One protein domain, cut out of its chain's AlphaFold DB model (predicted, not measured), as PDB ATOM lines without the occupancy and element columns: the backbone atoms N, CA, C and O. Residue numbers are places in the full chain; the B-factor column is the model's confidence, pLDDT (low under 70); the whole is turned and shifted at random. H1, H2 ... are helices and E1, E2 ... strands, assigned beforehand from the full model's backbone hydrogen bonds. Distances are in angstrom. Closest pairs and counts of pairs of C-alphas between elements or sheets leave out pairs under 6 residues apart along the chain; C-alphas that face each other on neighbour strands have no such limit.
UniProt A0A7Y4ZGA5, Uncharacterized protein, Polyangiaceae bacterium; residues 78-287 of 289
ATOM      1  N   LYS A  78     141.889 157.658 152.209       93.88
ATOM      2  CA  LYS A  78     142.602 157.757 150.930       93.88
ATOM      3  C   LYS A  78     143.764 158.747 151.023       93.88
ATOM      4  O   LYS A  78     144.887 158.398 150.681       93.88
ATOM      5  N   LEU A  79     143.517 159.944 151.554       92.69
ATOM      6  CA  LEU A  79     144.521 161.002 151.742       92.69
ATOM      7  C   LEU A  79     145.574 160.704 152.825       92.69
ATOM      8  O   LEU A  79     146.541 161.455 152.964       92.69
ATOM      9  N   SER A  80     145.391 159.645 153.614       90.12
ATOM     10  CA  SER A  80     146.391 159.186 154.584       90.12
ATOM     11  C   SER A  80     147.489 158.338 153.938       90.12
ATOM     12  O   SER A  80     148.534 158.130 154.549       90.12
ATOM     13  N   VAL A  81     147.281 157.870 152.704       82.81
ATOM     14  CA  VAL A  81     148.299 157.142 151.943       82.81
ATOM     15  C   VAL A  81     149.346 158.127 151.422       82.81
ATOM     16  O   VAL A  81     148.999 159.182 150.895       82.81
ATOM     17  N   LYS A  82     150.627 157.760 151.526       74.00
ATOM     18  CA  LYS A  82     151.758 158.500 150.951       74.00
ATOM     19  C   LYS A  82     152.434 157.647 149.871       74.00
ATOM     20  O   LYS A  82     153.370 156.919 150.186       74.00
ATOM     21  N   PRO A  83     151.922 157.648 148.627       60.38
ATOM     22  CA  PRO A  83     152.463 156.808 147.556       60.38
ATOM     23  C   PRO A  83     153.901 157.168 147.145       60.38
ATOM     24  O   PRO A  83     154.627 156.298 146.674       60.38
ATOM     25  N   TYR A  84     154.326 158.419 147.339       63.06
ATOM     26  CA  TYR A  84     155.713 158.832 147.139       63.06
ATOM     27  C   TYR A  84     156.573 158.386 148.327       63.06
ATOM     28  O   TYR A  84     156.340 158.789 149.468       63.06
ATOM     29  N   VAL A  85     157.526 157.500 148.041       54.72
ATOM     30  CA  VAL A  85     158.366 156.821 149.030       54.72
ATOM     31  C   VAL A  85     159.469 157.769 149.484       54.72
ATOM     32  O   VAL A  85     160.531 157.865 148.878       54.72
ATOM     33  N   GLU A  86     159.199 158.496 150.557       66.50
ATOM     34  CA  GLU A  86     160.235 159.172 151.324       66.50
ATOM     35  C   GLU A  86     160.968 158.095 152.136       66.50
ATOM     36  O   GLU A  86     160.383 157.499 153.040       66.50
ATOM     37  N   GLU A  87     162.224 157.793 151.795       66.75
ATOM     38  CA  GLU A  87     162.990 156.734 152.470       66.75
ATOM     39  C   GLU A  87     163.182 157.072 153.952       66.75
ATOM     40  O   GLU A  87     163.001 156.242 154.841       66.75
ATOM     41  N   THR A  88     163.550 158.327 154.215       82.25
ATOM     42  CA  THR A  88     163.797 158.856 155.555       82.25
ATOM     43  C   THR A  88     163.419 160.330 155.603       82.25
ATOM     44  O   THR A  88     163.852 161.105 154.752       82.25
ATOM     45  N   CYS A  89     162.641 160.730 156.609       87.50
ATOM     46  CA  CYS A  89     162.297 162.127 156.864       87.50
ATOM     47  C   CYS A  89     162.708 162.538 158.272       87.50
ATOM     48  O   CYS A  89     162.475 161.804 159.233       87.50
ATOM     49  N   VAL A  90     163.241 163.747 158.400       91.00
ATOM     50  CA  VAL A  90     163.536 164.389 159.684       91.00
ATOM     51  C   VAL A  90     162.786 165.709 159.793       91.00
ATOM     52  O   VAL A  90     162.441 166.315 158.778       91.00
ATOM     53  N   ASP A  91     162.506 166.148 161.019       92.44
ATOM     54  CA  ASP A  91     161.964 167.486 161.256       92.44
ATOM     55  C   ASP A  91     162.882 168.563 160.680       92.44
ATOM     56  O   ASP A  91     164.106 168.487 160.785       92.44
ATOM     57  N   ALA A  92     162.273 169.563 160.051       94.06
ATOM     58  CA  ALA A  92     162.973 170.677 159.441       94.06
ATOM     59  C   ALA A  92     162.180 171.975 159.625       94.06
ATOM     60  O   ALA A  92     161.059 171.991 160.127       94.06
ATOM     61  N   THR A  93     162.782 173.079 159.199       94.31
ATOM     62  CA  THR A  93     162.126 174.381 159.093       94.31
ATOM     63  C   THR A  93     162.325 174.926 157.685       94.31
ATOM     64  O   THR A  93     163.180 174.452 156.931       94.31
ATOM     65  N   TYR A  94     161.516 175.912 157.307       95.00
ATOM     66  CA  TYR A  94     161.656 176.602 156.033       95.00
ATOM     67  C   TYR A  94     161.282 178.072 156.193       95.00
ATOM     68  O   TYR A  94     160.215 178.402 156.714       95.00
ATOM     69  N   THR A  95     162.158 178.968 155.743       94.44
ATOM     70  CA  THR A  95     161.915 180.410 155.809       94.44
ATOM     71  C   THR A  95     160.661 180.781 155.019       94.44
ATOM     72  O   THR A  95     160.537 180.456 153.843       94.44
ATOM     73  N   GLY A  96     159.733 181.487 155.666       92.38
ATOM     74  CA  GLY A  96     158.444 181.849 155.073       92.38
ATOM     75  C   GLY A  96     157.349 180.793 155.244       92.38
ATOM     76  O   GLY A  96     156.240 181.021 154.775       92.38
ATOM     77  N   PHE A  97     157.613 179.675 155.933       94.25
ATOM     78  CA  PHE A  97     156.590 178.707 156.331       94.25
ATOM     79  C   PHE A  97     156.596 178.518 157.860       94.25
ATOM     80  O   PHE A  97     157.452 177.807 158.385       94.25
ATOM     81  N   PRO A  98     155.670 179.155 158.598       93.62
ATOM     82  CA  PRO A  98     155.774 179.286 160.056       93.62
ATOM     83  C   PRO A  98     155.200 178.097 160.844       93.62
ATOM     84  O   PRO A  98     155.145 178.146 162.070       93.62
ATOM     85  N   TYR A  99     154.725 177.046 160.172       90.62
ATOM     86  CA  TYR A  99     153.973 175.972 160.820       90.62
ATOM     87  C   TYR A  99     154.795 174.703 161.047       90.62
ATOM     88  O   TYR A  99     155.697 174.401 160.261       90.62
ATOM     89  N   PRO A 100     154.437 173.905 162.071       84.56
ATOM     90  CA  PRO A 100     154.978 172.563 162.228       84.56
ATOM     91  C   PRO A 100     154.548 171.651 161.068       84.56
ATOM     92  O   PRO A 100     153.591 171.934 160.344       84.56
ATOM     93  N   GLY A 101     155.240 170.519 160.926       82.50
ATOM     94  CA  GLY A 101     154.996 169.558 159.843       82.50
ATOM     95  C   GLY A 101     155.872 169.781 158.609       82.50
ATOM     96  O   GLY A 101     155.658 169.127 157.589       82.50
ATOM     97  N   VAL A 102     156.866 170.670 158.704       92.31
ATOM     98  CA  VAL A 102     157.947 170.748 157.724       92.31
ATOM     99  C   VAL A 102     158.938 169.616 157.983       92.31
ATOM    100  O   VAL A 102     159.436 169.445 159.096       92.31
ATOM    101  N   LYS A 103     159.223 168.833 156.947       92.00
ATOM    102  CA  LYS A 103     160.164 167.715 156.992       92.00
ATOM    103  C   LYS A 103     161.204 167.874 155.895       92.00
ATOM    104  O   LYS A 103     160.885 168.358 154.815       92.00
ATOM    105  N   GLN A 104     162.436 167.456 156.151       92.62
ATOM    106  CA  GLN A 104     163.402 167.184 155.092       92.62
ATOM    107  C   GLN A 104     163.430 165.681 154.863       92.62
ATOM    108  O   GLN A 104     163.729 164.921 155.782       92.62
ATOM    109  N   CYS A 105     163.124 165.275 153.641       89.81
ATOM    110  CA  CYS A 105     162.994 163.888 153.246       89.81
ATOM    111  C   CYS A 105     164.034 163.524 152.191       89.81
ATOM    112  O   CYS A 105     164.369 164.336 151.323       89.81
ATOM    113  N   THR A 106     164.537 162.297 152.278       87.19
ATOM    114  CA  THR A 106     165.425 161.693 151.284       87.19
ATOM    115  C   THR A 106     164.606 160.819 150.339       87.19
ATOM    116  O   THR A 106     163.782 160.022 150.787       87.19
ATOM    117  N   TYR A 107     164.839 160.983 149.043       79.25
ATOM    118  CA  TYR A 107     164.280 160.187 147.954       79.25
ATOM    119  C   TYR A 107     165.367 159.298 147.342       79.25
ATOM    120  O   TYR A 107     166.564 159.520 147.562       79.25
ATOM    121  N   ASN A 108     164.936 158.329 146.528       70.69
ATOM    122  CA  ASN A 108     165.807 157.444 145.756       70.69
ATOM    123  C   ASN A 108     166.994 158.201 145.132       70.69
ATOM    124  O   ASN A 108     166.850 159.300 144.592       70.69
ATOM    125  N   GLY A 109     168.184 157.602 145.203       75.56
ATOM    126  CA  GLY A 109     169.412 158.218 144.688       75.56
ATOM    127  C   GLY A 109     169.997 159.312 145.590       75.56
ATOM    128  O   GLY A 109     170.906 160.021 145.168       75.56
ATOM    129  N   GLY A 110     169.506 159.450 146.829       83.62
ATOM    130  CA  GLY A 110     170.025 160.400 147.818       83.62
ATOM    131  C   GLY A 110     169.567 161.844 147.602       83.62
ATOM    132  O   GLY A 110     170.110 162.760 148.226       83.62
ATOM    133  N   LEU A 111     168.579 162.058 146.727       89.50
ATOM    134  CA  LEU A 111     167.964 163.364 146.513       89.50
ATOM    135  C   LEU A 111     167.248 163.818 147.781       89.50
ATOM    136  O   LEU A 111     166.701 163.007 148.524       89.50
ATOM    137  N   LYS A 112     167.244 165.126 148.030       91.44
ATOM    138  CA  LYS A 112     166.618 165.706 149.219       91.44
ATOM    139  C   LYS A 112     165.571 166.725 148.832       91.44
ATOM    140  O   LYS A 112     165.819 167.583 147.984       91.44
ATOM    141  N   VAL A 113     164.449 166.692 149.531       91.38
ATOM    142  CA  VAL A 113     163.381 167.679 149.411       91.38
ATOM    143  C   VAL A 113     162.915 168.089 150.801       91.38
ATOM    144  O   VAL A 113     162.734 167.258 151.687       91.38
ATOM    145  N   THR A 114     162.747 169.388 151.005       93.75
ATOM    146  CA  THR A 114     162.044 169.928 152.162       93.75
ATOM    147  C   THR A 114     160.590 170.116 151.781       93.75
ATOM    148  O   THR A 114     160.272 170.751 150.775       93.75
ATOM    149  N   VAL A 115     159.706 169.568 152.595       92.25
ATOM    150  CA  VAL A 115     158.285 169.469 152.318       92.25
ATOM    151  C   VAL A 115     157.458 169.963 153.491       92.25
ATOM    152  O   VAL A 115     157.879 169.833 154.635       92.25
ATOM    153  N   ALA A 116     156.268 170.490 153.217       91.75
ATOM    154  CA  ALA A 116     155.222 170.662 154.215       91.75
ATOM    155  C   ALA A 116     154.145 169.587 154.014       91.75
ATOM    156  O   ALA A 116     153.613 169.427 152.912       91.75
ATOM    157  N   ASP A 117     153.815 168.868 155.084       88.00
ATOM    158  CA  ASP A 117     152.888 167.735 155.070       88.00
ATOM    159  C   ASP A 117     151.621 168.047 155.899       88.00
ATOM    160  O   ASP A 117     151.626 167.870 157.120       88.00
ATOM    161  N   PRO A 118     150.535 168.562 155.284       89.31
ATOM    162  CA  PRO A 118     149.312 168.884 156.020       89.31
ATOM    163  C   PRO A 118     148.628 167.609 156.522       89.31
ATOM    164  O   PRO A 118     148.650 166.584 155.860       89.31
ATOM    165  N   ILE A 119     147.934 167.634 157.657       91.62
ATOM    166  CA  ILE A 119     147.206 166.428 158.092       91.62
ATOM    167  C   ILE A 119     146.126 166.018 157.057       91.62
ATOM    168  O   ILE A 119     145.479 166.897 156.478       91.62
ATOM    169  N   PRO A 120     145.859 164.713 156.841       93.62
ATOM    170  CA  PRO A 120     144.895 164.247 155.835       93.62
ATOM    171  C   PRO A 120     143.510 164.894 155.940       93.62
ATOM    172  O   PRO A 120     142.936 165.291 154.928       93.62
ATOM    173  N   GLY A 121     143.000 165.078 157.163       96.31
ATOM    174  CA  GLY A 121     141.713 165.733 157.407       96.31
ATOM    175  C   GLY A 121     141.663 167.194 156.944       96.31
ATOM    176  O   GLY A 121     140.626 167.647 156.471       96.31
ATOM    177  N   ARG A 122     142.786 167.921 156.991       95.88
ATOM    178  CA  ARG A 122     142.862 169.307 156.500       95.88
ATOM    179  C   ARG A 122     142.701 169.359 154.983       95.88
ATOM    180  O   ARG A 122     141.944 170.179 154.478       95.88
ATOM    181  N   VAL A 123     143.353 168.450 154.257       95.25
ATOM    182  CA  VAL A 123     143.210 168.389 152.793       95.25
ATOM    183  C   VAL A 123     141.849 167.839 152.381       95.25
ATOM    184  O   VAL A 123     141.268 168.325 151.416       95.25
ATOM    185  N   ALA A 124     141.292 166.894 153.142       97.69
ATOM    186  CA  ALA A 124     139.911 166.461 152.959       97.69
ATOM    187  C   ALA A 124     138.940 167.647 153.085       97.69
ATOM    188  O   ALA A 124     138.058 167.791 152.243       97.69
ATOM    189  N   ALA A 125     139.145 168.530 154.069       98.31
ATOM    190  CA  ALA A 125     138.356 169.750 154.220       98.31
ATOM    191  C   ALA A 125     138.494 170.689 153.011       98.31
ATOM    192  O   ALA A 125     137.478 171.142 152.496       98.31
ATOM    193  N   TRP A 126     139.706 170.901 152.478       97.94
ATOM    194  CA  TRP A 126     139.901 171.695 151.253       97.94
ATOM    195  C   TRP A 126     139.190 171.098 150.031       97.94
ATOM    196  O   TRP A 126     138.625 171.832 149.218       97.94
ATOM    197  N   ILE A 127     139.201 169.769 149.891       97.88
ATOM    198  CA  ILE A 127     138.489 169.071 148.813       97.88
ATOM    199  C   ILE A 127     136.976 169.227 148.982       97.88
ATOM    200  O   ILE A 127     136.300 169.556 148.013       97.88
ATOM    201  N   VAL A 128     136.444 169.038 150.192       98.44
ATOM    202  CA  VAL A 128     135.010 169.209 150.472       98.44
ATOM    203  C   VAL A 128     134.564 170.657 150.246       98.44
ATOM    204  O   VAL A 128     133.549 170.864 149.587       98.44
ATOM    205  N   ASP A 129     135.324 171.647 150.728       98.44
ATOM    206  CA  ASP A 129     135.055 173.076 150.500       98.44
ATOM    207  C   ASP A 129     135.023 173.390 149.000       98.44
ATOM    208  O   ASP A 129     134.023 173.882 148.479       98.44
ATOM    209  N   SER A 130     136.080 173.033 148.270       98.00
ATOM    210  CA  SER A 130     136.176 173.338 146.839       98.00
ATOM    211  C   SER A 130     135.163 172.579 145.977       98.00
ATOM    212  O   SER A 130     134.678 173.131 144.991       98.00
ATOM    213  N   ALA A 131     134.762 171.362 146.357       97.94
ATOM    214  CA  ALA A 131     133.738 170.595 145.646       97.94
ATOM    215  C   ALA A 131     132.364 171.288 145.629       97.94
ATOM    216  O   ALA A 131     131.572 171.035 144.721       97.94
ATOM    217  N   THR A 132     132.091 172.200 146.571       97.38
ATOM    218  CA  THR A 132     130.872 173.030 146.546       97.38
ATOM    219  C   THR A 132     130.812 173.970 145.340       97.38
ATOM    220  O   THR A 132     129.724 174.375 144.943       97.38
ATOM    221  N   LEU A 133     131.958 174.273 144.717       97.56
ATOM    222  CA  LEU A 133     132.060 175.115 143.524       97.56
ATOM    223  C   LEU A 133     131.884 174.340 142.214       97.56
ATOM    224  O   LEU A 133     131.927 174.954 141.149       97.56
ATOM    225  N   ILE A 134     131.722 173.015 142.271       98.25
ATOM    226  CA  ILE A 134     131.441 172.166 141.112       98.25
ATOM    227  C   ILE A 134     129.972 171.766 141.180       98.25
ATOM    228  O   ILE A 134     129.623 170.817 141.878       98.25
ATOM    229  N   ASP A 135     129.102 172.468 140.455       98.12
ATOM    230  CA  ASP A 135     127.645 172.390 140.634       98.12
ATOM    231  C   ASP A 135     127.116 170.950 140.510       98.12
ATOM    232  O   ASP A 135     126.241 170.528 141.267       98.12
ATOM    233  N   THR A 136     127.670 170.163 139.581       97.81
ATOM    234  CA  THR A 136     127.308 168.749 139.389       97.81
ATOM    235  C   THR A 136     127.686 167.883 140.583       97.81
ATOM    236  O   THR A 136     126.897 167.020 140.965       97.81
ATOM    237  N   VAL A 137     128.842 168.129 141.203       98.12
ATOM    238  CA  VAL A 137     129.308 167.415 142.401       98.12
ATOM    239  C   VAL A 137     128.536 167.874 143.628       98.12
ATOM    240  O   VAL A 137     128.000 167.037 144.346       98.12
ATOM    241  N   ALA A 138     128.401 169.184 143.836       98.12
ATOM    242  CA  ALA A 138     127.624 169.754 144.931       98.12
ATOM    243  C   ALA A 138     126.187 169.210 144.940       98.12
ATOM    244  O   ALA A 138     125.660 168.824 145.980       98.12
ATOM    245  N   SER A 139     125.585 169.081 143.757       97.44
ATOM    246  CA  SER A 139     124.267 168.485 143.571       97.44
ATOM    247  C   SER A 139     124.182 167.004 143.978       97.44
ATOM    248  O   SER A 139     123.111 166.558 144.392       97.44
ATOM    249  N   LEU A 140     125.258 166.219 143.856       98.00
ATOM    250  CA  LEU A 140     125.260 164.816 144.293       98.00
ATOM    251  C   LEU A 140     125.150 164.696 145.816       98.00
ATOM    252  O   LEU A 140     124.560 163.730 146.288       98.00
ATOM    253  N   LYS A 141     125.632 165.689 146.580       96.94
ATOM    254  CA  LYS A 141     125.670 165.639 148.053       96.94
ATOM    255  C   LYS A 141     124.320 165.275 148.677       96.94
ATOM    256  O   LYS A 141     124.293 164.563 149.674       96.94
ATOM    257  N   THR A 142     123.213 165.748 148.104       94.94
ATOM    258  CA  THR A 142     121.858 165.482 148.614       94.94
ATOM    259  C   THR A 142     121.133 164.361 147.874       94.94
ATOM    260  O   THR A 142     120.434 163.584 148.519       94.94
ATOM    261  N   ARG A 143     121.273 164.251 146.545       96.50
ATOM    262  CA  ARG A 143     120.512 163.259 145.755       96.50
ATOM    263  C   ARG A 143     121.144 161.870 145.705       96.50
ATOM    264  O   ARG A 143     120.428 160.897 145.514       96.50
ATOM    265  N   ASP A 144     122.468 161.792 145.808       97.75
ATOM    266  CA  ASP A 144     123.237 160.549 145.748       97.75
ATOM    267  C   ASP A 144     124.549 160.708 146.544       97.75
ATOM    268  O   ASP A 144     125.623 160.931 145.967       97.75
ATOM    269  N   PRO A 145     124.476 160.631 147.890       97.00
ATOM    270  CA  PRO A 145     125.635 160.827 148.759       97.00
ATOM    271  C   PRO A 145     126.792 159.857 148.481       97.00
ATOM    272  O   PRO A 145     127.954 160.233 148.637       97.00
ATOM    273  N   ALA A 146     126.496 158.635 148.024       97.75
ATOM    274  CA  ALA A 146     127.516 157.647 147.682       97.75
ATOM    275  C   ALA A 146     128.325 158.091 146.453       97.75
ATOM    276  O   ALA A 146     129.557 158.045 146.458       97.75
ATOM    277  N   SER A 147     127.650 158.589 145.416       98.25
ATOM    278  CA  SER A 147     128.329 159.140 144.243       98.25
ATOM    279  C   SER A 147     129.027 160.473 144.518       98.25
ATOM    280  O   SER A 147     130.052 160.756 143.900       98.25
ATOM    281  N   TYR A 148     128.514 161.285 145.449       98.50
ATOM    282  CA  TYR A 148     129.230 162.466 145.937       98.50
ATOM    283  C   TYR A 148     130.576 162.072 146.547       98.50
ATOM    284  O   TYR A 148     131.610 162.587 146.127       98.50
ATOM    285  N   GLU A 149     130.591 161.106 147.470       98.50
ATOM    286  CA  GLU A 149     131.838 160.605 148.051       98.50
ATOM    287  C   GLU A 149     132.769 160.029 146.972       98.50
ATOM    288  O   GLU A 149     133.950 160.374 146.934       98.50
ATOM    289  N   ALA A 150     132.242 159.248 146.023       98.38
ATOM    290  CA  ALA A 150     133.026 158.741 144.897       98.38
ATOM    291  C   ALA A 150     133.660 159.863 144.049       98.38
ATOM    292  O   ALA A 150     134.814 159.739 143.636       98.38
ATOM    293  N   ALA A 151     132.952 160.974 143.823       98.38
ATOM    294  CA  ALA A 151     133.488 162.150 143.140       98.38
ATOM    295  C   ALA A 151     134.626 162.817 143.937       98.38
ATOM    296  O   ALA A 151     135.667 163.144 143.360       98.38
ATOM    297  N   LEU A 152     134.491 162.952 145.262       98.56
ATOM    298  CA  LEU A 152     135.568 163.468 146.119       98.56
ATOM    299  C   LEU A 152     136.806 162.562 146.083       98.56
ATOM    300  O   LEU A 152     137.935 163.052 146.053       98.56
ATOM    301  N   LEU A 153     136.612 161.240 146.033       98.06
ATOM    302  CA  LEU A 153     137.704 160.270 145.922       98.06
ATOM    303  C   LEU A 153     138.447 160.349 144.583       98.06
ATOM    304  O   LEU A 153     139.628 159.997 144.538       98.06
ATOM    305  N   VAL A 154     137.797 160.814 143.510       97.81
ATOM    306  CA  VAL A 154     138.475 161.123 142.239       97.81
ATOM    307  C   VAL A 154     139.396 162.331 142.416       97.81
ATOM    308  O   VAL A 154     140.580 162.233 142.101       97.81
ATOM    309  N   ILE A 155     138.900 163.424 143.007       96.56
ATOM    310  CA  ILE A 155     139.703 164.633 143.273       96.56
ATOM    311  C   ILE A 155     140.892 164.302 144.189       96.56
ATOM    312  O   ILE A 155     142.024 164.688 143.911       96.56
ATOM    313  N   ALA A 156     140.666 163.522 145.249       95.44
ATOM    314  CA  ALA A 156     141.734 163.063 146.133       95.44
ATOM    315  C   ALA A 156     142.743 162.142 145.435       95.44
ATOM    316  O   ALA A 156     143.916 162.148 145.792       95.44
ATOM    317  N   GLY A 157     142.301 161.359 144.445       93.75
ATOM    318  CA  GLY A 157     143.190 160.560 143.602       93.75
ATOM    319  C   GLY A 157     144.214 161.440 142.895       93.75
ATOM    320  O   GLY A 157     145.406 161.217 143.068       93.75
ATOM    321  N   ASN A 158     143.742 162.494 142.227       91.56
ATOM    322  CA  ASN A 158     144.606 163.469 141.565       91.56
ATOM    323  C   ASN A 158     145.568 164.169 142.541       91.56
ATOM    324  O   ASN A 158     146.752 164.290 142.254       91.56
ATOM    325  N   VAL A 159     145.107 164.585 143.727       91.12
ATOM    326  CA  VAL A 159     145.990 165.176 144.758       91.12
ATOM    327  C   VAL A 159     147.144 164.231 145.121       91.12
ATOM    328  O   VAL A 159     148.300 164.655 145.245       91.12
ATOM    329  N   LEU A 160     146.839 162.940 145.276       88.12
ATOM    330  CA  LEU A 160     147.823 161.930 145.648       88.12
ATOM    331  C   LEU A 160     148.807 161.621 144.528       88.12
ATOM    332  O   LEU A 160     149.999 161.621 144.811       88.12
ATOM    333  N   GLY A 161     148.365 161.393 143.290       81.75
ATOM    334  CA  GLY A 161     149.301 161.088 142.203       81.75
ATOM    335  C   GLY A 161     150.043 162.302 141.656       81.75
ATOM    336  O   GLY A 161     150.964 162.142 140.869       81.75
ATOM    337  N   GLN A 162     149.707 163.518 142.092       76.75
ATOM    338  CA  GLN A 162     150.500 164.707 141.780       76.75
ATOM    339  C   GLN A 162     151.577 165.008 142.819       76.75
ATOM    340  O   GLN A 162     152.540 165.701 142.506       76.75
ATOM    341  N   SER A 163     151.379 164.624 144.080       71.69
ATOM    342  CA  SER A 163     152.260 165.122 145.143       71.69
ATOM    343  C   SER A 163     152.188 164.371 146.465       71.69
ATOM    344  O   SER A 163     152.717 164.861 147.453       71.69
ATOM    345  N   SER A 164     151.511 163.223 146.562       75.00
ATOM    346  CA  SER A 164     151.328 162.530 147.848       75.00
ATOM    347  C   SER A 164     150.595 163.373 148.904       75.00
ATOM    348  O   SER A 164     150.729 163.066 150.085       75.00
ATOM    349  N   ARG A 165     149.855 164.435 148.514       83.69
ATOM    350  CA  ARG A 165     149.309 165.493 149.406       83.69
ATOM    351  C   ARG A 165     150.374 166.443 149.996       83.69
ATOM    352  O   ARG A 165     150.059 167.306 150.813       83.69
ATOM    353  N   ILE A 166     151.626 166.296 149.595       84.75
ATOM    354  CA  ILE A 166     152.773 167.009 150.141       84.75
ATOM    355  C   ILE A 166     153.029 168.292 149.340       84.75
ATOM    356  O   ILE A 166     152.883 168.330 148.120       84.75
ATOM    357  N   PHE A 167     153.430 169.362 150.025       89.69
ATOM    358  CA  PHE A 167     153.849 170.607 149.391       89.69
ATOM    359  C   PHE A 167     155.387 170.710 149.374       89.69
ATOM    360  O   PHE A 167     155.982 170.967 150.424       89.69
ATOM    361  N   PRO A 168     156.063 170.501 148.226       90.94
ATOM    362  CA  PRO A 168     157.521 170.551 148.137       90.94
ATOM    363  C   PRO A 168     158.023 171.998 148.203       90.94
ATOM    364  O   PRO A 168     158.017 172.731 147.214       90.94
ATOM    365  N   LEU A 169     158.475 172.415 149.382       93.88
ATOM    366  CA  LEU A 169     158.960 173.769 149.645       93.88
ATOM    367  C   LEU A 169     160.266 174.060 148.901       93.88
ATOM    368  O   LEU A 169     160.431 175.145 148.354       93.88
ATOM    369  N   THR A 170     161.199 173.110 148.859       94.94
ATOM    370  CA  THR A 170     162.439 173.233 148.077       94.94
ATOM    371  C   THR A 170     163.138 171.885 147.931       94.94
ATOM    372  O   THR A 170     162.911 170.987 148.735       94.94
ATOM    373  N   GLY A 171     164.015 171.742 146.940       92.06
ATOM    374  CA  GLY A 171     164.848 170.553 146.752       92.06
ATOM    375  C   GLY A 171     164.449 169.755 145.521       92.06
ATOM    376  O   GLY A 171     163.980 170.333 144.544       92.06
ATOM    377  N   GLN A 172     164.690 168.448 145.527       89.88
ATOM    378  CA  GLN A 172     164.581 167.605 144.340       89.88
ATOM    379  C   GLN A 172     163.793 166.325 144.609       89.88
ATOM    380  O   GLN A 172     163.985 165.683 145.637       89.88
ATOM    381  N   VAL A 173     162.941 165.957 143.653       84.38
ATOM    382  CA  VAL A 173     162.159 164.712 143.656       84.38
ATOM    383  C   VAL A 173     162.349 164.020 142.309       84.38
ATOM    384  O   VAL A 173     162.305 164.682 141.273       84.38
ATOM    385  N   ASP A 174     162.554 162.705 142.323       81.62
ATOM    386  CA  ASP A 174     162.584 161.877 141.115       81.62
ATOM    387  C   ASP A 174     161.240 161.160 140.928       81.62
ATOM    388  O   ASP A 174     160.839 160.339 141.753       81.62
ATOM    389  N   GLU A 175     160.546 161.481 139.836       77.38
ATOM    390  CA  GLU A 175     159.276 160.853 139.438       77.38
ATOM    391  C   GLU A 175     159.418 160.134 138.078       77.38
ATOM    392  O   GLU A 175     158.509 160.148 137.251       77.38
ATOM    393  N   GLY A 176     160.602 159.567 137.803       79.69
ATOM    394  CA  GLY A 176     161.034 159.124 136.468       79.69
ATOM    395  C   GLY A 176     161.742 160.233 135.676       79.69
ATOM    396  O   GLY A 176     162.208 160.030 134.556       79.69
ATOM    397  N   THR A 177     161.811 161.426 136.260       82.12
ATOM    398  CA  THR A 177     162.617 162.581 135.865       82.12
ATOM    399  C   THR A 177     162.854 163.406 137.126       82.12
ATOM    400  O   THR A 177     161.958 163.538 137.962       82.12
ATOM    401  N   VAL A 178     164.052 163.977 137.269       86.31
ATOM    402  CA  VAL A 178     164.398 164.797 138.436       86.31
ATOM    403  C   VAL A 178     163.790 166.191 138.301       86.31
ATOM    404  O   VAL A 178     164.204 166.998 137.465       86.31
ATOM    405  N   TYR A 179     162.838 166.498 139.174       86.88
ATOM    406  CA  TYR A 179     162.217 167.808 139.301       86.88
ATOM    407  C   TYR A 179     162.859 168.586 140.444       86.88
ATOM    408  O   TYR A 179     162.946 168.099 141.567       86.88
ATOM    409  N   THR A 180     163.288 169.819 140.169       91.69
ATOM    410  CA  THR A 180     163.777 170.745 141.204       91.69
ATOM    411  C   THR A 180     162.663 171.705 141.593       91.69
ATOM    412  O   THR A 180     162.125 172.380 140.718       91.69
ATOM    413  N   PHE A 181     162.341 171.800 142.880       92.50
ATOM    414  CA  PHE A 181     161.262 172.617 143.426       92.50
ATOM    415  C   PHE A 181     161.764 173.867 144.146       92.50
ATOM    416  O   PHE A 181     162.813 173.876 144.791       92.50
ATOM    417  N   GLU A 182     160.948 174.911 144.066       94.88
ATOM    418  CA  GLU A 182     161.045 176.154 144.820       94.88
ATOM    419  C   GLU A 182     159.624 176.609 145.159       94.88
ATOM    420  O   GLU A 182     158.816 176.840 144.258       94.88
ATOM    421  N   LYS A 183     159.306 176.726 146.451       95.25
ATOM    422  CA  LYS A 183     158.017 177.210 146.965       95.25
ATOM    423  C   LYS A 183     156.809 176.482 146.356       95.25
ATOM    424  O   LYS A 183     155.797 177.093 146.021       95.25
ATOM    425  N   GLY A 184     156.927 175.165 146.182       90.50
ATOM    426  CA  GLY A 184     155.872 174.333 145.603       90.50
ATOM    427  C   GLY A 184     155.775 174.357 144.083       90.50
ATOM    428  O   GLY A 184     154.827 173.794 143.545       90.50
ATOM    429  N   VAL A 185     156.717 174.990 143.380       92.88
ATOM    430  CA  VAL A 185     156.727 175.086 141.917       92.88
ATOM    431  C   VAL A 185     158.029 174.508 141.373       92.88
ATOM    432  O   VAL A 185     159.111 174.787 141.885       92.88
ATOM    433  N   THR A 186     157.946 173.711 140.313       90.56
ATOM    434  CA  THR A 186     159.131 173.203 139.612       90.56
ATOM    435  C   THR A 186     159.909 174.362 138.974       90.56
ATOM    436  O   THR A 186     159.339 175.129 138.210       90.56
ATOM    437  N   LYS A 187     161.218 174.495 139.215       89.56
ATOM    438  CA  LYS A 187     162.055 175.571 138.643       89.56
ATOM    439  C   LYS A 187     162.302 175.419 137.143       89.56
ATOM    440  O   LYS A 187     162.462 176.411 136.444       89.56
ATOM    441  N   THR A 188     162.354 174.182 136.656       84.31
ATOM    442  CA  THR A 188     162.674 173.842 135.261       84.31
ATOM    443  C   THR A 188     161.443 173.726 134.364       84.31
ATOM    444  O   THR A 188     161.560 173.298 133.219       84.31
ATOM    445  N   CYS A 189     160.257 174.099 134.852       84.12
ATOM    446  CA  CYS A 189     159.053 174.078 134.032       84.12
ATOM    447  C   CYS A 189     159.168 175.087 132.876       84.12
ATOM    448  O   CYS A 189     159.389 176.287 133.073       84.12
ATOM    449  N   THR A 190     159.011 174.584 131.654       77.56
ATOM    450  CA  THR A 190     158.947 175.387 130.425       77.56
ATOM    451  C   THR A 190     157.504 175.668 130.018       77.56
ATOM    452  O   THR A 190     157.208 176.734 129.485       77.56
ATOM    453  N   THR A 191     156.590 174.758 130.351       71.25
ATOM    454  CA  THR A 191     155.136 174.927 130.283       71.25
ATOM    455  C   THR A 191     154.506 174.391 131.570       71.25
ATOM    456  O   THR A 191     155.119 173.598 132.285       71.25
ATOM    457  N   GLY A 192     153.292 174.848 131.903       66.31
ATOM    458  CA  GLY A 192     152.506 174.250 132.988       66.31
ATOM    459  C   GLY A 192     153.200 174.255 134.355       66.31
ATOM    460  O   GLY A 192     153.239 173.237 135.030       66.31
ATOM    461  N   CYS A 193     153.773 175.380 134.789       86.69
ATOM    462  CA  CYS A 193     154.326 175.476 136.144       86.69
ATOM    463  C   CYS A 193     153.202 175.481 137.181       86.69
ATOM    464  O   CYS A 193     152.626 176.526 137.495       86.69
ATOM    465  N   PHE A 194     152.863 174.309 137.696       89.50
ATOM    466  CA  PHE A 194     151.773 174.169 138.642       89.50
ATOM    467  C   PHE A 194     152.214 174.461 140.075       89.50
ATOM    468  O   PHE A 194     153.336 174.157 140.479       89.50
ATOM    469  N   CYS A 195     151.283 175.003 140.851       90.06
ATOM    470  CA  CYS A 195     151.322 174.942 142.300       90.06
ATOM    471  C   CYS A 195     151.107 173.486 142.726       90.06
ATOM    472  O   CYS A 195     150.025 172.932 142.500       90.06
ATOM    473  N   ARG A 196     152.133 172.843 143.291       84.75
ATOM    474  CA  ARG A 196     152.030 171.470 143.811       84.75
ATOM    475  C   ARG A 196     151.062 171.401 144.999       84.75
ATOM    476  O   ARG A 196     150.777 172.419 145.614       84.75
ATOM    477  N   ILE A 197     150.585 170.186 145.283       82.19
ATOM    478  CA  ILE A 197     149.420 169.750 146.083       82.19
ATOM    479  C   ILE A 197     148.151 169.465 145.274       82.19
ATOM    480  O   ILE A 197     147.521 168.432 145.470       82.19
ATOM    481  N   ASN A 198     147.765 170.355 144.358       81.00
ATOM    482  CA  ASN A 198     146.513 170.220 143.601       81.00
ATOM    483  C   ASN A 198     146.640 170.613 142.123       81.00
ATOM    484  O   ASN A 198     145.640 170.788 141.426       81.00
ATOM    485  N   SER A 199     147.880 170.801 141.674       85.75
ATOM    486  CA  SER A 199     148.256 171.113 140.299       85.75
ATOM    487  C   SER A 199     147.468 172.280 139.694       85.75
ATOM    488  O   SER A 199     146.962 172.221 138.571       85.75
ATOM    489  N   THR A 200     147.356 173.370 140.457       91.75
ATOM    490  CA  THR A 200     146.733 174.613 139.976       91.75
ATOM    491  C   THR A 200     147.722 175.382 139.118       91.75
ATOM    492  O   THR A 200     148.846 175.622 139.554       91.75
ATOM    493  N   SER A 201     147.332 175.776 137.905       92.38
ATOM    494  CA  SER A 201     148.152 176.659 137.067       92.38
ATOM    495  C   SER A 201     147.815 178.129 137.300       92.38
ATOM    496  O   SER A 201     146.768 178.476 137.846       92.38
ATOM    497  N   ARG A 202     148.685 179.006 136.799       93.25
ATOM    498  CA  ARG A 202     148.473 180.460 136.772       93.25
ATOM    499  C   ARG A 202     147.208 180.836 136.022       93.25
ATOM    500  O   ARG A 202     146.466 181.689 136.476       93.25
ATOM    501  N   GLN A 203     146.957 180.178 134.890       94.00
ATOM    502  CA  GLN A 203     145.767 180.393 134.070       94.00
ATOM    503  C   GLN A 203     144.505 180.042 134.851       94.00
ATOM    504  O   GLN A 203     143.565 180.828 134.884       94.00
ATOM    505  N   MET A 204     144.510 178.897 135.543       94.88
ATOM    506  CA  MET A 204     143.384 178.499 136.388       94.88
ATOM    507  C   MET A 204     143.158 179.508 137.512       94.88
ATOM    508  O   MET A 204     142.025 179.918 137.750       94.88
ATOM    509  N   TRP A 205     144.236 179.942 138.172       95.94
ATOM    510  CA  TRP A 205     144.164 180.961 139.211       95.94
ATOM    511  C   TRP A 205     143.637 182.300 138.691       95.94
ATOM    512  O   TRP A 205     142.725 182.858 139.287       95.94
ATOM    513  N   CYS A 206     144.183 182.819 137.593       96.62
ATOM    514  CA  CYS A 206     143.824 184.136 137.079       96.62
ATOM    515  C   CYS A 206     142.407 184.175 136.508       96.62
ATOM    516  O   CYS A 206     141.699 185.147 136.754       96.62
ATOM    517  N   SER A 207     141.957 183.105 135.846       96.88
ATOM    518  CA  SER A 207     140.561 182.969 135.419       96.88
ATOM    519  C   SER A 207     139.610 182.945 136.623       96.88
ATOM    520  O   SER A 207     138.614 183.669 136.654       96.88
ATOM    521  N   TYR A 208     139.956 182.191 137.673       97.38
ATOM    522  CA  TYR A 208     139.199 182.183 138.927       97.38
ATOM    523  C   TYR A 208     139.178 183.556 139.613       97.38
ATOM    524  O   TYR A 208     138.119 184.034 140.016       97.38
ATOM    525  N   ALA A 209     140.334 184.207 139.739       97.19
ATOM    526  CA  ALA A 209     140.459 185.514 140.367       97.19
ATOM    527  C   ALA A 209     139.672 186.585 139.598       97.19
ATOM    528  O   ALA A 209     139.027 187.427 140.221       97.19
ATOM    529  N   ALA A 210     139.651 186.519 138.267       97.69
ATOM    530  CA  ALA A 210     138.837 187.417 137.466       97.69
ATOM    531  C   ALA A 210     137.340 187.207 137.707       97.69
ATOM    532  O   ALA A 210     136.615 188.157 137.996       97.69
ATOM    533  N   ALA A 211     136.886 185.954 137.681       96.31
ATOM    534  CA  ALA A 211     135.475 185.632 137.847       96.31
ATOM    535  C   ALA A 211     134.942 185.867 139.269       96.31
ATOM    536  O   ALA A 211     133.782 186.234 139.436       96.31
ATOM    537  N   VAL A 212     135.757 185.622 140.298       95.00
ATOM    538  CA  VAL A 212     135.291 185.565 141.696       95.00
ATOM    539  C   VAL A 212     135.782 186.739 142.537       95.00
ATOM    540  O   VAL A 212     135.159 187.079 143.539       95.00
ATOM    541  N   ARG A 213     136.885 187.379 142.145       93.06
ATOM    542  CA  ARG A 213     137.503 188.483 142.899       93.06
ATOM    543  C   ARG A 213     137.501 189.802 142.127       93.06
ATOM    544  O   ARG A 213     137.972 190.800 142.661       93.06
ATOM    545  N   GLY A 214     136.980 189.812 140.896       93.81
ATOM    546  CA  GLY A 214     136.939 190.998 140.041       93.81
ATOM    547  C   GLY A 214     138.319 191.481 139.587       93.81
ATOM    548  O   GLY A 214     138.459 192.641 139.211       93.81
ATOM    549  N   GLU A 215     139.348 190.626 139.650       95.81
ATOM    550  CA  GLU A 215     140.665 190.952 139.091       95.81
ATOM    551  C   GLU A 215     140.593 191.012 137.551       95.81
ATOM    552  O   GLU A 215     139.748 190.382 136.916       95.81
ATOM    553  N   VAL A 216     141.502 191.743 136.909       97.06
ATOM    554  CA  VAL A 216     141.653 191.671 135.450       97.06
ATOM    555  C   VAL A 216     142.557 190.483 135.123       97.06
ATOM    556  O   VAL A 216     143.709 190.439 135.559       97.06
ATOM    557  N   GLU A 217     142.057 189.510 134.354       95.81
ATOM    558  CA  GLU A 217     142.798 188.270 134.066       95.81
ATOM    559  C   GLU A 217     144.160 188.549 133.410       95.81
ATOM    560  O   GLU A 217     145.171 187.962 133.800       95.81
ATOM    561  N   ALA A 218     144.209 189.498 132.470       96.62
ATOM    562  CA  ALA A 218     145.441 189.900 131.794       96.62
ATOM    563  C   ALA A 218     146.486 190.479 132.766       96.62
ATOM    564  O   ALA A 218     147.661 190.121 132.682       96.62
ATOM    565  N   ASP A 219     146.065 191.301 133.730       97.31
ATOM    566  CA  ASP A 219     146.961 191.882 134.736       97.31
ATOM    567  C   ASP A 219     147.470 190.810 135.704       97.31
ATOM    568  O   ASP A 219     148.656 190.772 136.049       97.31
ATOM    569  N   CYS A 220     146.598 189.874 136.089       96.31
ATOM    570  CA  CYS A 220     146.981 188.723 136.897       96.31
ATOM    571  C   CYS A 220     148.036 187.859 136.188       96.31
ATOM    572  O   CYS A 220     149.052 187.504 136.795       96.31
ATOM    573  N   LEU A 221     147.834 187.562 134.901       95.44
ATOM    574  CA  LEU A 221     148.786 186.797 134.095       95.44
ATOM    575  C   LEU A 221     150.092 187.564 133.869       95.44
ATOM    576  O   LEU A 221     151.159 186.960 133.912       95.44
ATOM    577  N   SER A 222     150.035 188.885 133.690       95.75
ATOM    578  CA  SER A 222     151.226 189.736 133.580       95.75
ATOM    579  C   SER A 222     152.084 189.672 134.851       95.75
ATOM    580  O   SER A 222     153.295 189.470 134.781       95.75
ATOM    581  N   ARG A 223     151.451 189.717 136.033       95.38
ATOM    582  CA  ARG A 223     152.129 189.597 137.337       95.38
ATOM    583  C   ARG A 223     152.819 188.245 137.536       95.38
ATOM    584  O   ARG A 223     153.911 188.194 138.105       95.38
ATOM    585  N   PHE A 224     152.193 187.146 137.118       94.25
ATOM    586  CA  PHE A 224     152.708 185.792 137.367       94.25
ATOM    587  C   PHE A 224     153.484 185.183 136.197       94.25
ATOM    588  O   PHE A 224     154.123 184.144 136.372       94.25
ATOM    589  N   GLY A 225     153.464 185.811 135.026       89.44
ATOM    590  CA  GLY A 225     153.927 185.213 133.780       89.44
ATOM    591  C   GLY A 225     152.975 184.129 133.260       89.44
ATOM    592  O   GLY A 225     151.988 183.761 133.898       89.44
ATOM    593  N   THR A 226     153.276 183.594 132.075       81.38
ATOM    594  CA  THR A 226     152.342 182.717 131.346       81.38
ATOM    595  C   THR A 226     152.847 181.292 131.130       81.38
ATOM    596  O   THR A 226     152.028 180.381 131.050       81.38
ATOM    597  N   GLN A 227     154.160 181.051 131.068       82.44
ATOM    598  CA  GLN A 227     154.688 179.738 130.660       82.44
ATOM    599  C   GLN A 227     155.724 179.175 131.629       82.44
ATOM    600  O   GLN A 227     155.474 178.141 132.247       82.44
ATOM    601  N   THR A 228     156.840 179.875 131.821       90.25
ATOM    602  CA  THR A 228     157.997 179.391 132.586       90.25
ATOM    603  C   THR A 228     157.893 179.696 134.074       90.25
ATOM    604  O   THR A 228     156.987 180.402 134.518       90.25
ATOM    605  N   PHE A 229     158.822 179.170 134.874       92.50
ATOM    606  CA  PHE A 229     158.954 179.536 136.283       92.50
ATOM    607  C   PHE A 229     159.094 181.059 136.455       92.50
ATOM    608  O   PHE A 229     159.775 181.727 135.678       92.50
ATOM    609  N   THR A 230     158.466 181.593 137.502       94.44
ATOM    610  CA  THR A 230     158.578 182.993 137.925       94.44
ATOM    611  C   THR A 230     158.576 183.045 139.448       94.44
ATOM    612  O   THR A 230     157.843 182.294 140.096       94.44
ATOM    613  N   ALA A 231     159.378 183.944 140.026       95.06
ATOM    614  CA  ALA A 231     159.420 184.122 141.476       95.06
ATOM    615  C   ALA A 231     158.050 184.540 142.027       95.06
ATOM    616  O   ALA A 231     157.592 183.964 143.004       95.06
ATOM    617  N   SER A 232     157.344 185.439 141.334       96.00
ATOM    618  CA  SER A 232     156.014 185.907 141.738       96.00
ATOM    619  C   SER A 232     154.979 184.783 141.836       96.00
ATOM    620  O   SER A 232     154.152 184.788 142.746       96.00
ATOM    621  N   TRP A 233     155.018 183.798 140.932       95.62
ATOM    622  CA  TRP A 233     154.133 182.638 141.016       95.62
ATOM    623  C   TRP A 233     154.510 181.700 142.162       95.62
ATOM    624  O   TRP A 233     153.638 181.215 142.878       95.62
ATOM    625  N   ALA A 234     155.806 181.470 142.357       95.50
ATOM    626  CA  ALA A 234     156.315 180.656 143.452       95.50
ATOM    627  C   ALA A 234     155.968 181.282 144.821       95.50
ATOM    628  O   ALA A 234     155.490 180.598 145.723       95.50
ATOM    629  N   ASP A 235     156.112 182.601 144.949       96.94
ATOM    630  CA  ASP A 235     155.729 183.372 146.135       96.94
ATOM    631  C   ASP A 235     154.227 183.301 146.400       96.94
ATOM    632  O   ASP A 235     153.816 183.048 147.532       96.94
ATOM    633  N   PHE A 236     153.408 183.454 145.357       96.44
ATOM    634  CA  PHE A 236     151.965 183.260 145.461       96.44
ATOM    635  C   PHE A 236     151.619 181.850 145.961       96.44
ATOM    636  O   PHE A 236     150.799 181.698 146.867       96.44
ATOM    637  N   CYS A 237     152.268 180.823 145.412       95.50
ATOM    638  CA  CYS A 237     152.065 179.440 145.822       95.50
ATOM    639  C   CYS A 237     152.369 179.215 147.300       95.50
ATOM    640  O   CYS A 237     151.526 178.663 148.014       95.50
ATOM    641  N   LEU A 238     153.530 179.677 147.770       96.06
ATOM    642  CA  LEU A 238     153.887 179.618 149.185       96.06
ATOM    643  C   LEU A 238     152.871 180.374 150.044       96.06
ATOM    644  O   LEU A 238     152.333 179.799 150.988       96.06
ATOM    645  N   ALA A 239     152.569 181.628 149.700       96.31
ATOM    646  CA  ALA A 239     151.665 182.477 150.469       96.31
ATOM    647  C   ALA A 239     150.262 181.864 150.590       96.31
ATOM    648  O   ALA A 239     149.688 181.845 151.679       96.31
ATOM    649  N   ASN A 240     149.729 181.294 149.506       95.44
ATOM    650  CA  ASN A 240     148.451 180.591 149.536       95.44
ATOM    651  C   ASN A 240     148.483 179.383 150.486       95.44
ATOM    652  O   ASN A 240     147.565 179.210 151.283       95.44
ATOM    653  N   HIS A 241     149.539 178.564 150.443       93.12
ATOM    654  CA  HIS A 241     149.646 177.382 151.306       93.12
ATOM    655  C   HIS A 241     149.816 177.752 152.777       93.12
ATOM    656  O   HIS A 241     149.199 177.133 153.641       93.12
ATOM    657  N   VAL A 242     150.582 178.806 153.058       95.50
ATOM    658  CA  VAL A 242     150.709 179.377 154.401       95.50
ATOM    659  C   VAL A 242     149.354 179.894 154.899       95.50
ATOM    660  O   VAL A 242     148.958 179.615 156.030       95.50
ATOM    661  N   ALA A 243     148.600 180.603 154.059       95.25
ATOM    662  CA  ALA A 243     147.289 181.132 154.430       95.25
ATOM    663  C   ALA A 243     146.222 180.036 154.615       95.25
ATOM    664  O   ALA A 243     145.309 180.205 155.428       95.25
ATOM    665  N   ALA A 244     146.323 178.936 153.865       95.12
ATOM    666  CA  ALA A 244     145.400 177.806 153.920       95.12
ATOM    667  C   ALA A 244     145.694 176.842 155.079       95.12
ATOM    668  O   ALA A 244     144.790 176.146 155.529       95.12
ATOM    669  N   TRP A 245     146.931 176.798 155.586       94.00
ATOM    670  CA  TRP A 245     147.356 175.827 156.600       94.00
ATOM    671  C   TRP A 245     146.460 175.753 157.848       94.00
ATOM    672  O   TRP A 245     146.105 174.641 158.258       94.00
ATOM    673  N   PRO A 246     146.031 176.888 158.438       95.25
ATOM    674  CA  PRO A 246     145.153 176.855 159.595       95.25
ATOM    675  C   PRO A 246     143.662 176.812 159.228       95.25
ATOM    676  O   PRO A 246     142.839 176.837 160.135       95.25
ATOM    677  N   LYS A 247     143.283 176.753 157.942       96.69
ATOM    678  CA  LYS A 247     141.895 176.942 157.480       96.69
ATOM    679  C   LYS A 247     141.343 175.719 156.767       96.69
ATOM    680  O   LYS A 247     142.065 174.989 156.101       96.69
ATOM    681  N   ASN A 248     140.031 175.528 156.809       97.19
ATOM    682  CA  ASN A 248     139.328 174.488 156.052       97.19
ATOM    683  C   ASN A 248     139.135 174.825 154.567       97.19
ATOM    684  O   ASN A 248     138.532 174.043 153.838       97.19
ATOM    685  N   ARG A 249     139.696 175.944 154.101       96.38
ATOM    686  CA  ARG A 249     139.650 176.397 152.707       96.38
ATOM    687  C   ARG A 249     141.046 176.621 152.139       96.38
ATOM    688  O   ARG A 249     141.950 177.059 152.851       96.38
ATOM    689  N   ASN A 250     141.187 176.380 150.840       96.19
ATOM    690  CA  ASN A 250     142.403 176.649 150.083       96.19
ATOM    691  C   ASN A 250     142.025 177.230 148.711       96.19
ATOM    692  O   ASN A 250     141.319 176.591 147.928       96.19
ATOM    693  N   GLU A 251     142.475 178.450 148.418       96.44
ATOM    694  CA  GLU A 251     142.025 179.189 147.234       96.44
ATOM    695  C   GLU A 251     142.539 178.576 145.926       96.44
ATOM    696  O   GLU A 251     141.846 178.636 144.910       96.44
ATOM    697  N   THR A 252     143.685 177.887 145.931       95.06
ATOM    698  CA  THR A 252     144.114 177.139 144.739       95.06
ATOM    699  C   THR A 252     143.212 175.930 144.487       95.06
ATOM    700  O   THR A 252     142.928 175.619 143.331       95.06
ATOM    701  N   PHE A 253     142.690 175.264 145.527       96.38
ATOM    702  CA  PHE A 253     141.683 174.200 145.358       96.38
ATOM    703  C   PHE A 253     140.384 174.754 144.783       96.38
ATOM    704  O   PHE A 253     139.832 174.172 143.849       96.38
ATOM    705  N   ARG A 254     139.936 175.911 145.275       97.81
ATOM    706  CA  ARG A 254     138.753 176.602 144.752       97.81
ATOM    707  C   ARG A 254     138.931 177.026 143.294       97.81
ATOM    708  O   ARG A 254     138.033 176.792 142.492       97.81
ATOM    709  N   ALA A 255     140.102 177.543 142.922       97.25
ATOM    710  CA  ALA A 255     140.422 177.878 141.535       97.25
ATOM    711  C   ALA A 255     140.396 176.649 140.615       97.25
ATOM    712  O   ALA A 255     139.807 176.688 139.533       97.25
ATOM    713  N   ARG A 256     140.974 175.523 141.056       95.50
ATOM    714  CA  ARG A 256     140.918 174.262 140.303       95.50
ATOM    715  C   ARG A 256     139.479 173.757 140.147       95.50
ATOM    716  O   ARG A 256     139.103 173.325 139.059       95.50
ATOM    717  N   ALA A 257     138.674 173.834 141.205       97.44
ATOM    718  CA  ALA A 257     137.265 173.454 141.177       97.44
ATOM    719  C   ALA A 257     136.427 174.361 140.264       97.44
ATOM    720  O   ALA A 257     135.604 173.859 139.505       97.44
ATOM    721  N   TYR A 258     136.677 175.672 140.262       97.31
ATOM    722  CA  TYR A 258     136.033 176.611 139.347       97.31
ATOM    723  C   TYR A 258     136.250 176.211 137.881       97.31
ATOM    724  O   TYR A 258     135.283 176.072 137.136       97.31
ATOM    725  N   VAL A 259     137.494 175.929 137.480       95.94
ATOM    726  CA  VAL A 259     137.806 175.508 136.100       95.94
ATOM    727  C   VAL A 259     137.221 174.127 135.765       95.94
ATOM    728  O   VAL A 259     136.780 173.875 134.640       95.94
ATOM    729  N   ALA A 260     137.157 173.219 136.741       96.88
ATOM    730  CA  ALA A 260     136.437 171.961 136.562       96.88
ATOM    731  C   ALA A 260     134.935 172.202 136.325       96.88
ATOM    732  O   ALA A 260     134.344 171.589 135.437       96.88
ATOM    733  N   ASN A 261     134.325 173.124 137.073       97.88
ATOM    734  CA  ASN A 261     132.918 173.481 136.931       97.88
ATOM    735  C   ASN A 261     132.621 174.121 135.571       97.88
ATOM    736  O   ASN A 261     131.645 173.739 134.934       97.88
ATOM    737  N   THR A 262     133.462 175.042 135.083       96.38
ATOM    738  CA  THR A 262     133.269 175.644 133.750       96.38
ATOM    739  C   THR A 262     133.292 174.584 132.651       96.38
ATOM    740  O   THR A 262     132.453 174.612 131.754       96.38
ATOM    741  N   THR A 263     134.175 173.590 132.771       95.56
ATOM    742  CA  THR A 263     134.247 172.448 131.848       95.56
ATOM    743  C   THR A 263     132.999 171.562 131.948       95.56
ATOM    744  O   THR A 263     132.404 171.184 130.938       95.56
ATOM    745  N   LEU A 264     132.567 171.228 133.168       96.69
ATOM    746  CA  LEU A 264     131.428 170.338 133.405       96.69
ATOM    747  C   LEU A 264     130.087 170.975 133.047       96.69
ATOM    748  O   LEU A 264     129.209 170.258 132.578       96.69
ATOM    749  N   LYS A 265     129.928 172.291 133.205       95.56
ATOM    750  CA  LYS A 265     128.701 173.023 132.853       95.56
ATOM    751  C   LYS A 265     128.341 172.905 131.377       95.56
ATOM    752  O   LYS A 265     127.164 172.795 131.054       95.56
ATOM    753  N   VAL A 266     129.340 172.852 130.495       95.00
ATOM    754  CA  VAL A 266     129.121 172.633 129.055       95.00
ATOM    755  C   VAL A 266     128.547 171.237 128.793       95.00
ATOM    756  O   VAL A 266     127.674 171.072 127.947       95.00
ATOM    757  N   ARG A 267     129.010 170.226 129.536       95.88
ATOM    758  CA  ARG A 267     128.576 168.829 129.379       95.88
ATOM    759  C   ARG A 267     127.270 168.515 130.115       95.88
ATOM    760  O   ARG A 267     126.502 167.669 129.667       95.88
ATOM    761  N   PHE A 268     127.033 169.172 131.243       97.00
ATOM    762  CA  PHE A 268     125.916 168.932 132.150       97.00
ATOM    763  C   PHE A 268     125.210 170.261 132.477       97.00
ATOM    764  O   PHE A 268     125.349 170.769 133.593       97.00
ATOM    765  N   PRO A 269     124.439 170.829 131.530       94.56
ATOM    766  CA  PRO A 269     123.794 172.134 131.702       94.56
ATOM    767  C   PRO A 269     122.729 172.142 132.808       94.56
ATOM    768  O   PRO A 269     122.426 173.195 133.362       94.56
ATOM    769  N   THR A 270     122.207 170.966 133.172       96.12
ATOM    770  CA  THR A 270     121.300 170.781 134.312       96.12
ATOM    771  C   THR A 270     121.977 169.899 135.365       96.12
ATOM    772  O   THR A 270     121.760 168.682 135.384       96.12
ATOM    773  N   PRO A 271     122.805 170.473 136.263       94.19
ATOM    774  CA  PRO A 271     123.560 169.707 137.249       94.19
ATOM    775  C   PRO A 271     122.697 168.749 138.070       94.19
ATOM    776  O   PRO A 271     123.081 167.595 138.244       94.19
ATOM    777  N   ALA A 272     121.502 169.193 138.478       94.69
ATOM    778  CA  ALA A 272     120.558 168.457 139.321       94.69
ATOM    779  C   ALA A 272     120.046 167.131 138.732       94.69
ATOM    780  O   ALA A 272     119.612 166.257 139.484       94.69
ATOM    781  N   THR A 273     120.112 166.957 137.410       95.94
ATOM    782  CA  THR A 273     119.624 165.754 136.714       95.94
ATOM    783  C   THR A 273     120.736 164.975 136.015       95.94
ATOM    784  O   THR A 273     120.466 163.929 135.434       95.94
ATOM    785  N   ALA A 274     121.986 165.450 136.066       96.94
ATOM    786  CA  ALA A 274     123.124 164.753 135.472       96.94
ATOM    787  C   ALA A 274     123.313 163.370 136.114       96.94
ATOM    788  O   ALA A 274     123.325 163.267 137.343       96.94
ATOM    789  N   ALA A 275     123.468 162.322 135.301       97.56
ATOM    790  CA  ALA A 275     123.691 160.972 135.804       97.56
ATOM    791  C   ALA A 275     125.030 160.897 136.552       97.56
ATOM    792  O   ALA A 275     126.071 161.318 136.043       97.56
ATOM    793  N   ALA A 276     125.009 160.346 137.764       97.75
ATOM    794  CA  ALA A 276     126.169 160.341 138.649       97.75
ATOM    795  C   ALA A 276     127.397 159.647 138.034       97.75
ATOM    796  O   ALA A 276     128.514 160.160 138.123       97.75
ATOM    797  N   ALA A 277     127.184 158.523 137.341       98.00
ATOM    798  CA  ALA A 277     128.244 157.791 136.652       98.00
ATOM    799  C   ALA A 277     128.946 158.642 135.579       98.00
ATOM    800  O   ALA A 277     130.174 158.620 135.486       98.00
ATOM    801  N   ASP A 278     128.190 159.443 134.822       98.06
ATOM    802  CA  ASP A 278     128.743 160.314 133.782       98.06
ATOM    803  C   ASP A 278     129.527 161.484 134.378       98.06
ATOM    804  O   ASP A 278     130.584 161.847 133.856       98.06
ATOM    805  N   VAL A 279     129.046 162.051 135.492       98.00
ATOM    806  CA  VAL A 279     129.765 163.098 136.235       98.00
ATOM    807  C   VAL A 279     131.100 162.557 136.747       98.00
ATOM    808  O   VAL A 279     132.137 163.181 136.522       98.00
ATOM    809  N   ILE A 280     131.108 161.375 137.368       98.19
ATOM    810  CA  ILE A 280     132.334 160.726 137.862       98.19
ATOM    811  C   ILE A 280     133.293 160.410 136.707       98.19
ATOM    812  O   ILE A 280     134.498 160.632 136.833       98.19
ATOM    813  N   ALA A 281     132.787 159.916 135.574       97.88
ATOM    814  CA  ALA A 281     133.607 159.653 134.395       97.88
ATOM    815  C   ALA A 281     134.252 160.938 133.851       97.88
ATOM    816  O   ALA A 281     135.447 160.950 133.568       97.88
ATOM    817  N   ALA A 282     133.493 162.034 133.768       97.69
ATOM    818  CA  ALA A 282     134.015 163.330 133.346       97.69
ATOM    819  C   ALA A 282     135.053 163.889 134.335       97.69
ATOM    820  O   ALA A 282     136.090 164.402 133.918       97.69
ATOM    821  N   LEU A 283     134.819 163.739 135.643       97.31
ATOM    822  CA  LEU A 283     135.783 164.137 136.666       97.31
ATOM    823  C   LEU A 283     137.101 163.386 136.539       97.31
ATOM    824  O   LEU A 283     138.137 164.014 136.692       97.31
ATOM    825  N   LYS A 284     137.095 162.089 136.217       96.62
ATOM    826  CA  LYS A 284     138.337 161.321 136.006       96.62
ATOM    827  C   LYS A 284     139.169 161.848 134.836       96.62
ATOM    828  O   LYS A 284     140.383 161.697 134.848       96.62
ATOM    829  N   THR A 285     138.540 162.476 133.844       95.50
ATOM    830  CA  THR A 285     139.252 163.158 132.753       95.50
ATOM    831  C   THR A 285     139.842 164.497 133.207       95.50
ATOM    832  O   THR A 285     140.941 164.853 132.799       95.50
ATOM    833  N   ILE A 286     139.130 165.241 134.058       94.50
ATOM    834  CA  ILE A 286     139.557 166.567 134.548       94.50
ATOM    835  C   ILE A 286     140.597 166.456 135.679       94.50
ATOM    836  O   ILE A 286     141.491 167.297 135.807       94.50
ATOM    837  N   PHE A 287     140.471 165.421 136.502       92.75
ATOM    838  CA  PHE A 287     141.305 165.079 137.649       92.75
ATOM    839  C   PHE A 287     141.879 163.672 137.434       92.75
ATOM    840  O   PHE A 287     141.422 162.719 138.074       92.75
TER     841      PHE A 287
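Overview. This is residues 78 to 287 of the 289 residues of an uncharacterized protein of Polyangiaceae bacterium (UniProt A0A7Y4ZGA5). A twisted sheet of five strands, E1 to E5, makes one end of the domain, and a cluster of mostly crossed helices, H1, H2, H3, H7 and H8, makes the other. H4, H5 and H6 form an arch along one side, from H7, on which H4 packs, to the sheet, on which H6 packs. The printed part has 210 residues, with eight named helices and five named strands in the order E1 E2 E3 H1 H2 H3 E4 E5 H4 H5 H6 H7 H8, a mixed class. The sheet, in order E1 E2 E3 E4 E5, is antiparallel throughout. The whole is compact, with a radius of gyration of the C-alphas of 17.2 A and spans of 51 by 38 by 32 A.

Arrangement. Start with E1, residues 88 to 91, E2, 102 to 107, and E3, 111 to 116, a meander, each strand the antiparallel neighbour of the one before; within hydrogen-bond range are N 90 and O 104, 2.9 A, and N 105 and O 113, 2.8 A. E4, residues 167 to 174, is antiparallel to E3, with N 114 and O 170 at 2.8 A, and bends by 109 degrees at residue 170. E4 forms a hairpin with E5, residues 178 to 182, where N 181 and O 171 are 2.8 A apart. Next, H2, residues 135 to 143, forms a helical hairpin with H3, residues 145 to 163, which touches H2 with residues 147 to 151 alone; their closest C-alphas, those of Leu 140 and Tyr 148, are 4.9 A apart. H8, residues 276 to 286, touches H3 at a shallow tilt of 12 degrees, the same way, closest at C-alphas 151 and 280, 5.6 A. The hub, H7, residues 251 to 267, touches five helices, among them H1, residues 120 to 131, closest at C-alphas 254 and 130, 4.7 A. H4, residues 202 to 213, is about perpendicular to H7, 87 degrees, and touches it, closest at C-alphas 208 and 255, 5.2 A. H5, residues 217 to 224, touches H4, closest at C-alphas 217 and 206, 5.2 A. H6, residues 231 to 244, is on the sheet; its closest C-alpha to E5 is Ala 234, 6.7 A from Glu 182. Every O i to N i+4 pair is within hydrogen-bond range in H1, H3, H4, H5, H6 and H8; H7 has 11 of 13, and H2 has 2 of 5, beside 3 of 6 O i to N i+3 pairs.

Along the chain. Find C-alpha 88 at (163.797, 158.856, 155.555), where E1 begins. From C-alpha 145 at (125.635, 160.827, 148.759), H3 runs 27.2 A; H7 spans 24.6 A and H6 19.8 A. H8 ends at C-alpha 286, (139.557, 166.567, 134.548).

Size, cuts and confidence. The C-alphas of Gly 110 and Thr 273, the two farthest apart, are 51.9 A from each other. The printed part has no cut, and the link E5 to H4, residues 183 to 201, is long. Mean pLDDT of the printed part is 91.9; look for values under 70 at residues 83 to 87 and 192.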